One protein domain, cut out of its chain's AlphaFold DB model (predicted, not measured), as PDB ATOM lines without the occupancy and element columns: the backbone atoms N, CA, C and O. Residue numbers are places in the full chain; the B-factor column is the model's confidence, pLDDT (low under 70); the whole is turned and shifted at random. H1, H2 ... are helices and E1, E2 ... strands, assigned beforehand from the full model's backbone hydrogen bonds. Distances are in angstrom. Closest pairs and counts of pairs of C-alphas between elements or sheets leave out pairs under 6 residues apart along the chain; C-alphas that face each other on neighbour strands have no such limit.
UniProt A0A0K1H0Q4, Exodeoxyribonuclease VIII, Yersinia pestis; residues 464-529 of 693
ATOM      1  N   SER A 464      17.647 -47.916  27.395       80.44
ATOM      2  CA  SER A 464      18.659 -47.067  28.008       80.44
ATOM      3  C   SER A 464      18.254 -45.598  27.852       80.44
ATOM      4  O   SER A 464      17.940 -45.146  26.753       80.44
ATOM      5  N   LEU A 465      18.296 -44.830  28.947       90.06
ATOM      6  CA  LEU A 465      18.085 -43.374  28.924       90.06
ATOM      7  C   LEU A 465      18.951 -42.693  27.847       90.06
ATOM      8  O   LEU A 465      18.511 -41.743  27.214       90.06
ATOM      9  N   GLY A 466      20.174 -43.190  27.636       90.44
ATOM     10  CA  GLY A 466      21.088 -42.669  26.620       90.44
ATOM     11  C   GLY A 466      20.554 -42.823  25.198       90.44
ATOM     12  O   GLY A 466      20.628 -41.869  24.438       90.44
ATOM     13  N   THR A 467      19.965 -43.976  24.870       90.06
ATOM     14  CA  THR A 467      19.353 -44.239  23.556       90.06
ATOM     15  C   THR A 467      18.194 -43.287  23.285       90.06
ATOM     16  O   THR A 467      18.112 -42.715  22.205       90.06
ATOM     17  N   ALA A 468      17.336 -43.063  24.285       93.31
ATOM     18  CA  ALA A 468      16.222 -42.128  24.158       93.31
ATOM     19  C   ALA A 468      16.707 -40.682  23.949       93.31
ATOM     20  O   ALA A 468      16.179 -39.983  23.096       93.31
ATOM     21  N   VAL A 469      17.738 -40.240  24.684       96.25
ATOM     22  CA  VAL A 469      18.339 -38.901  24.507       96.25
ATOM     23  C   VAL A 469      18.986 -38.744  23.134       96.25
ATOM     24  O   VAL A 469      18.787 -37.719  22.495       96.25
ATOM     25  N   HIS A 470      19.746 -39.742  22.685       95.06
ATOM     26  CA  HIS A 470      20.380 -39.754  21.366       95.06
ATOM     27  C   HIS A 470      19.326 -39.656  20.250       95.06
ATOM     28  O   HIS A 470      19.382 -38.715  19.461       95.06
ATOM     29  N   THR A 471      18.294 -40.510  20.287       93.56
ATOM     30  CA  THR A 471      17.195 -40.484  19.300       93.56
ATOM     31  C   THR A 471      16.474 -39.136  19.334       93.56
ATOM     32  O   THR A 471      16.257 -38.521  18.299       93.56
ATOM     33  N   ALA A 472      16.174 -38.612  20.526       95.38
ATOM     34  CA  ALA A 472      15.497 -37.326  20.680       95.38
ATOM     35  C   ALA A 472      16.298 -36.134  20.122       95.38
ATOM     36  O   ALA A 472      15.694 -35.133  19.745       95.38
ATOM     37  N   ILE A 473      17.635 -36.205  20.109       95.50
ATOM     38  CA  ILE A 473      18.507 -35.151  19.570       95.50
ATOM     39  C   ILE A 473      18.652 -35.272  18.049       95.50
ATOM     40  O   ILE A 473      18.605 -34.253  17.365       95.50
ATOM     41  N   LEU A 474      18.860 -36.487  17.534       94.25
ATOM     42  CA  LEU A 474      19.293 -36.714  16.150       94.25
ATOM     43  C   LEU A 474      18.146 -37.060  15.198       94.25
ATOM     44  O   LEU A 474      18.179 -36.678  14.032       94.25
ATOM     45  N   GLU A 475      17.129 -37.756  15.699       91.69
ATOM     46  CA  GLU A 475      15.975 -38.240  14.940       91.69
ATOM     47  C   GLU A 475      14.674 -37.881  15.698       91.69
ATOM     48  O   GLU A 475      13.956 -38.770  16.161       91.69
ATOM     49  N   PRO A 476      14.342 -36.585  15.886       89.38
ATOM     50  CA  PRO A 476      13.228 -36.163  16.743       89.38
ATOM     51  C   PRO A 476      11.863 -36.698  16.289       89.38
ATOM     52  O   PRO A 476      11.037 -37.041  17.129       89.38
ATOM     53  N   GLU A 477      11.639 -36.823  14.979       88.19
ATOM     54  CA  GLU A 477      10.421 -37.433  14.423       88.19
ATOM     55  C   GLU A 477      10.314 -38.903  14.831       88.19
ATOM     56  O   GLU A 477       9.284 -39.350  15.326       88.19
ATOM     57  N   ARG A 478      11.426 -39.633  14.728       87.94
ATOM     58  CA  ARG A 478      11.502 -41.028  15.144       87.94
ATOM     59  C   ARG A 478      11.397 -41.189  16.656       87.94
ATOM     60  O   ARG A 478      10.863 -42.182  17.122       87.94
ATOM     61  N   PHE A 479      11.860 -40.220  17.444       91.75
ATOM     62  CA  PHE A 479      11.627 -40.230  18.886       91.75
ATOM     63  C   PHE A 479      10.127 -40.175  19.213       91.75
ATOM     64  O   PHE A 479       9.670 -40.902  20.091       91.75
ATOM     65  N   ASP A 480       9.357 -39.364  18.489       88.75
ATOM     66  CA  ASP A 480       7.906 -39.284  18.670       88.75
ATOM     67  C   ASP A 480       7.174 -40.542  18.150       88.75
ATOM     68  O   ASP A 480       6.098 -40.876  18.651       88.75
ATOM     69  N   GLU A 481       7.759 -41.255  17.181       88.38
ATOM     70  CA  GLU A 481       7.246 -42.528  16.651       88.38
ATOM     71  C   GLU A 481       7.625 -43.748  17.499       88.38
ATOM     72  O   GLU A 481       6.817 -44.657  17.627       88.38
ATOM     73  N   ASP A 482       8.824 -43.787  18.083       87.94
ATOM     74  CA  ASP A 482       9.347 -44.957  18.800       87.94
ATOM     75  C   ASP A 482       9.041 -44.893  20.312       87.94
ATOM     76  O   ASP A 482       9.055 -45.928  20.990       87.94
ATOM     77  N   PHE A 483       8.766 -43.705  20.874       90.31
ATOM     78  CA  PHE A 483       8.655 -43.488  22.322       90.31
ATOM     79  C   PHE A 483       7.373 -42.775  22.736       90.31
ATOM     80  O   PHE A 483       7.002 -41.731  22.208       90.31
ATOM     81  N   VAL A 484       6.744 -43.274  23.804       92.50
ATOM     82  CA  VAL A 484       5.513 -42.685  24.342       92.50
ATOM     83  C   VAL A 484       5.584 -42.496  25.855       92.50
ATOM     84  O   VAL A 484       6.042 -43.359  26.607       92.50
ATOM     85  N   CYS A 485       5.119 -41.338  26.324       92.62
ATOM     86  CA  CYS A 485       5.040 -41.029  27.746       92.62
ATOM     87  C   CYS A 485       3.912 -41.828  28.411       92.62
ATOM     88  O   CYS A 485       2.743 -41.696  28.050       92.62
ATOM     89  N   ALA A 486       4.258 -42.604  29.434       91.44
ATOM     90  CA  ALA A 486       3.302 -43.322  30.258       91.44
ATOM     91  C   ALA A 486       2.398 -42.356  31.043       91.44
ATOM     92  O   ALA A 486       2.870 -41.301  31.489       91.44
ATOM     93  N   PRO A 487       1.118 -42.715  31.248       89.12
ATOM     94  CA  PRO A 487       0.189 -41.904  32.026       89.12
ATOM     95  C   PRO A 487       0.614 -41.820  33.501       89.12
ATOM     96  O   PRO A 487       1.164 -42.767  34.070       89.12
ATOM     97  N   ASP A 488       0.335 -40.682  34.143       89.56
ATOM     98  CA  ASP A 488       0.577 -40.489  35.578       89.56
ATOM     99  C   ASP A 488      -0.521 -41.181  36.403       89.56
ATOM    100  O   ASP A 488      -1.608 -40.640  36.618       89.56
ATOM    101  N   VAL A 489      -0.243 -42.416  36.833       89.44
ATOM    102  CA  VAL A 489      -1.200 -43.282  37.535       89.44
ATOM    103  C   VAL A 489      -0.716 -43.682  38.929       89.44
ATOM    104  O   VAL A 489       0.463 -43.943  39.183       89.44
ATOM    105  N   ASN A 490      -1.649 -43.803  39.879       88.81
ATOM    106  CA  ASN A 490      -1.320 -44.213  41.243       88.81
ATOM    107  C   ASN A 490      -1.122 -45.736  41.354       88.81
ATOM    108  O   ASN A 490      -2.066 -46.489  41.624       88.81
ATOM    109  N   LEU A 491       0.135 -46.177  41.271       87.88
ATOM    110  CA  LEU A 491       0.545 -47.588  41.360       87.88
ATOM    111  C   LEU A 491       0.260 -48.269  42.712       87.88
ATOM    112  O   LEU A 491       0.481 -49.472  42.856       87.88
ATOM    113  N   ARG A 492      -0.222 -47.545  43.733       89.44
ATOM    114  CA  ARG A 492      -0.670 -48.152  45.003       89.44
ATOM    115  C   ARG A 492      -2.089 -48.713  44.916       89.44
ATOM    116  O   ARG A 492      -2.482 -49.474  45.797       89.44
ATOM    117  N   THR A 493      -2.845 -48.338  43.889       93.62
ATOM    118  CA  THR A 493      -4.225 -48.786  43.658       93.62
ATOM    119  C   THR A 493      -4.261 -49.953  42.671       93.62
ATOM    120  O   THR A 493      -3.355 -50.099  41.853       93.62
ATOM    121  N   SER A 494      -5.284 -50.813  42.754       90.38
ATOM    122  CA  SER A 494      -5.520 -51.853  41.738       90.38
ATOM    123  C   SER A 494      -5.761 -51.240  40.363       90.38
ATOM    124  O   SER A 494      -5.242 -51.742  39.373       90.38
ATOM    125  N   ASP A 495      -6.497 -50.132  40.337       91.69
ATOM    126  CA  ASP A 495      -6.974 -49.500  39.112       91.69
ATOM    127  C   ASP A 495      -5.815 -48.830  38.367       91.69
ATOM    128  O   ASP A 495      -5.635 -49.084  37.184       91.69
ATOM    129  N   GLY A 496      -4.937 -48.103  39.071       89.38
ATOM    130  CA  GLY A 496      -3.743 -47.508  38.460       89.38
ATOM    131  C   GLY A 496      -2.725 -48.536  37.953       89.38
ATOM    132  O   GLY A 496      -2.031 -48.283  36.975       89.38
ATOM    133  N   LYS A 497      -2.643 -49.725  38.569       90.94
ATOM    134  CA  LYS A 497      -1.829 -50.829  38.026       90.94
ATOM    135  C   LYS A 497      -2.447 -51.431  36.766       90.94
ATOM    136  O   LYS A 497      -1.713 -51.777  35.851       90.94
ATOM    137  N   ALA A 498      -3.771 -51.579  36.742       92.50
ATOM    138  CA  ALA A 498      -4.487 -52.091  35.580       92.50
ATOM    139  C   ALA A 498      -4.407 -51.116  34.396       92.50
ATOM    140  O   ALA A 498      -4.229 -51.555  33.267       92.50
ATOM    141  N   GLU A 499      -4.478 -49.809  34.658       92.50
ATOM    142  CA  GLU A 499      -4.325 -48.762  33.645       92.50
ATOM    143  C   GLU A 499      -2.918 -48.749  33.035       92.50
ATOM    144  O   GLU A 499      -2.799 -48.753  31.813       92.50
ATOM    145  N   LEU A 500      -1.859 -48.816  33.858       91.12
ATOM    146  CA  LEU A 500      -0.489 -48.910  33.339       91.12
ATOM    147  C   LEU A 500      -0.282 -50.187  32.515       91.12
ATOM    148  O   LEU A 500       0.299 -50.120  31.441       91.12
ATOM    149  N   ALA A 501      -0.788 -51.330  32.987       91.25
ATOM    150  CA  ALA A 501      -0.660 -52.594  32.267       91.25
ATOM    151  C   ALA A 501      -1.388 -52.566  30.911       91.25
ATOM    152  O   ALA A 501      -0.846 -53.038  29.920       91.25
ATOM    153  N   ALA A 502      -2.589 -51.979  30.854       92.50
ATOM    154  CA  ALA A 502      -3.328 -51.809  29.603       92.50
ATOM    155  C   ALA A 502      -2.610 -50.854  28.634       92.50
ATOM    156  O   ALA A 502      -2.626 -51.070  27.426       92.50
ATOM    157  N   PHE A 503      -1.966 -49.810  29.161       92.62
ATOM    158  CA  PHE A 503      -1.129 -48.914  28.369       92.62
ATOM    159  C   PHE A 503       0.106 -49.630  27.808       92.62
ATOM    160  O   PHE A 503       0.386 -49.500  26.622       92.62
ATOM    161  N   GLU A 504       0.819 -50.407  28.627       91.12
ATOM    162  CA  GLU A 504       1.983 -51.194  28.195       91.12
ATOM    163  C   GLU A 504       1.598 -52.236  27.128       91.12
ATOM    164  O   GLU A 504       2.300 -52.357  26.126       91.12
ATOM    165  N   GLU A 505       0.456 -52.915  27.284       91.44
ATOM    166  CA  GLU A 505      -0.088 -53.855  26.289       91.44
ATOM    167  C   GLU A 505      -0.422 -53.154  24.961       91.44
ATOM    168  O   GLU A 505      -0.113 -53.671  23.887       91.44
ATOM    169  N   GLN A 506      -1.010 -51.954  25.017       91.00
ATOM    170  CA  GLN A 506      -1.285 -51.163  23.817       91.00
ATOM    171  C   GLN A 506       0.008 -50.709  23.128       91.00
ATOM    172  O   GLN A 506       0.105 -50.793  21.908       91.00
ATOM    173  N   CYS A 507       1.016 -50.281  23.893       90.25
ATOM    174  CA  CYS A 507       2.317 -49.902  23.341       90.25
ATOM    175  C   CYS A 507       2.988 -51.083  22.633       90.25
ATOM    176  O   CYS A 507       3.480 -50.920  21.523       90.25
ATOM    177  N   GLU A 508       2.958 -52.281  23.229       87.25
ATOM    178  CA  GLU A 508       3.489 -53.495  22.599       87.25
ATOM    179  C   GLU A 508       2.762 -53.819  21.284       87.25
ATOM    180  O   GLU A 508       3.407 -54.160  20.292       87.25
ATOM    181  N   ALA A 509       1.433 -53.660  21.244       88.31
ATOM    182  CA  ALA A 509       0.638 -53.865  20.034       88.31
ATOM    183  C   ALA A 509       0.964 -52.853  18.918       88.31
ATOM    184  O   ALA A 509       0.955 -53.221  17.742       88.31
ATOM    185  N   ASP A 510       1.270 -51.610  19.292       87.06
ATOM    186  CA  ASP A 510       1.608 -50.525  18.368       87.06
ATOM    187  C   ASP A 510       3.113 -50.471  18.028       87.06
ATOM    188  O   ASP A 510       3.520 -49.699  17.163       87.06
ATOM    189  N   GLY A 511       3.944 -51.299  18.675       84.81
ATOM    190  CA  GLY A 511       5.401 -51.298  18.508       84.81
ATOM    191  C   GLY A 511       6.113 -50.117  19.182       84.81
ATOM    192  O   GLY A 511       7.262 -49.835  18.854       84.81
ATOM    193  N   LEU A 512       5.446 -49.442  20.120       87.38
ATOM    194  CA  LEU A 512       5.949 -48.276  20.843       87.38
ATOM    195  C   LEU A 512       6.707 -48.680  22.108       87.38
ATOM    196  O   LEU A 512       6.349 -49.636  22.799       87.38
ATOM    197  N   THR A 513       7.705 -47.882  22.484       89.56
ATOM    198  CA  THR A 513       8.437 -48.048  23.743       89.56
ATOM    199  C   THR A 513       7.850 -47.139  24.831       89.56
ATOM    200  O   THR A 513       8.038 -45.917  24.780       89.56
ATOM    201  N   PRO A 514       7.163 -47.686  25.854       90.62
ATOM    202  CA  PRO A 514       6.627 -46.879  26.943       90.62
ATOM    203  C   PRO A 514       7.748 -46.352  27.851       90.62
ATOM    204  O   PRO A 514       8.618 -47.099  28.308       90.62
ATOM    205  N   MET A 515       7.706 -45.060  28.174       91.00
ATOM    206  CA  MET A 515       8.630 -44.397  29.100       91.00
ATOM    207  C   MET A 515       7.889 -43.823  30.301       91.00
ATOM    208  O   MET A 515       6.843 -43.201  30.157       91.00
ATOM    209  N   LYS A 516       8.452 -43.941  31.507       90.06
ATOM    210  CA  LYS A 516       7.881 -43.275  32.689       90.06
ATOM    211  C   LYS A 516       7.850 -41.762  32.483       90.06
ATOM    212  O   LYS A 516       8.810 -41.205  31.959       90.06
ATOM    213  N   SER A 517       6.807 -41.098  32.984       89.62
ATOM    214  CA  SER A 517       6.635 -39.641  32.855       89.62
ATOM    215  C   SER A 517       7.877 -38.838  33.270       89.62
ATOM    216  O   SER A 517       8.303 -37.937  32.549       89.62
ATOM    217  N   ASP A 518       8.512 -39.188  34.395       90.31
ATOM    218  CA  ASP A 518       9.729 -38.504  34.856       90.31
ATOM    219  C   ASP A 518      10.927 -38.724  33.920       90.31
ATOM    220  O   ASP A 518      11.684 -37.786  33.661       90.31
ATOM    221  N   ASP A 519      11.086 -39.935  33.378       91.81
ATOM    222  CA  ASP A 519      12.169 -40.267  32.449       91.81
ATOM    223  C   ASP A 519      11.943 -39.602  31.085       91.81
ATOM    224  O   ASP A 519      12.869 -39.010  30.538       91.81
ATOM    225  N   TYR A 520      10.711 -39.610  30.566       92.94
ATOM    226  CA  TYR A 520      10.349 -38.928  29.320       92.94
ATOM    227  C   TYR A 520      10.594 -37.418  29.426       92.94
ATOM    228  O   TYR A 520      11.256 -36.815  28.578       92.94
ATOM    229  N   ARG A 521      10.151 -36.799  30.532       94.06
ATOM    230  CA  ARG A 521      10.431 -35.388  30.827       94.06
ATOM    231  C   ARG A 521      11.933 -35.116  30.918       94.06
ATOM    232  O   ARG A 521      12.394 -34.088  30.423       94.06
ATOM    233  N   LYS A 522      12.690 -36.008  31.560       95.38
ATOM    234  CA  LYS A 522      14.147 -35.903  31.668       95.38
ATOM    235  C   LYS A 522      14.816 -35.946  30.293       95.38
ATOM    236  O   LYS A 522      15.654 -35.091  30.031       95.38
ATOM    237  N   VAL A 523      14.421 -36.875  29.419       96.31
ATOM    238  CA  VAL A 523      14.918 -36.963  28.035       96.31
ATOM    239  C   VAL A 523      14.652 -35.666  27.279       96.31
ATOM    240  O   VAL A 523      15.588 -35.094  26.724       96.31
ATOM    241  N   CYS A 524      13.419 -35.150  27.332       95.38
ATOM    242  CA  CYS A 524      13.061 -33.889  26.679       95.38
ATOM    243  C   CYS A 524      13.938 -32.727  27.169       95.38
ATOM    244  O   CYS A 524      14.491 -31.990  26.364       95.38
ATOM    245  N   LEU A 525      14.137 -32.594  28.485       96.88
ATOM    246  CA  LEU A 525      14.986 -31.539  29.050       96.88
ATOM    247  C   LEU A 525      16.469 -31.697  28.681       96.88
ATOM    248  O   LEU A 525      17.161 -30.693  28.514       96.88
ATOM    249  N   MET A 526      16.972 -32.929  28.576       97.12
ATOM    250  CA  MET A 526      18.340 -33.209  28.128       97.12
ATOM    251  C   MET A 526      18.521 -32.840  26.649       97.12
ATOM    252  O   MET A 526      19.472 -32.131  26.325       97.12
ATOM    253  N   ARG A 527      17.578 -33.237  25.780       96.25
ATOM    254  CA  ARG A 527      17.525 -32.820  24.369       96.25
ATOM    255  C   ARG A 527      17.501 -31.300  24.252       96.25
ATOM    256  O   ARG A 527      18.347 -30.724  23.581       96.25
ATOM    257  N   ASP A 528      16.568 -30.648  24.940       95.50
ATOM    258  CA  ASP A 528      16.400 -29.195  24.869       95.50
ATOM    259  C   ASP A 528      17.646 -28.459  25.388       95.50
ATOM    260  O   ASP A 528      18.002 -27.404  24.869       95.50
ATOM    261  N   SER A 529      18.356 -29.025  26.372       95.19
ATOM    262  CA  SER A 529      19.638 -28.480  26.837       95.19
ATOM    263  C   SER A 529      20.737 -28.599  25.775       95.19
ATOM    264  O   SER A 529      21.533 -27.673  25.633       95.19
TER     265      SER A 529
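This is residues 464 to 529 of the 693 residues of the protein "Exodeoxyribonuclease VIII" of Yersinia pestis (UniProt A0A0K1H0Q4). Two short parallel strands, E1 and E2, lie in the middle, joined through long H3 on one side, a strand-helix-strand unit with a right-handed crossover; H1, H2 and H4 cluster on the other. The printed part has 66 residues, mostly helix, in the order H1, H2, E1, H3, E2, H4. It is only just compact, close to loose: radius of gyration of the C-alphas 12.7 A, spans 38 by 24 by 16 A.

Look at E1, residues 483 to 485, parallel to E2, residues 513 to 515; N 515 and O 484 are within hydrogen-bond range, 2.8 A. H3, residues 494 to 510, comes closest to E2 at C-alphas 507 and 514, 6.4 A. H1, residues 465 to 474, touches H4, residues 517 to 529, closest at C-alphas 469 and 523, 5.3 A, and H2, residues 476 to 482, closest at C-alphas 472 and 479, 5.2 A. In these helices every O i to N i+4 pair is within range.

Find C-alpha 465 at (18.085, -43.374, 28.924), where H1 begins. H3 runs 24.5 A; H4 runs 18.2 A to C-alpha 529 at (19.638, -28.480, 26.837).

The printed part has no cut and no long link; no printed residue is under pLDDT 70.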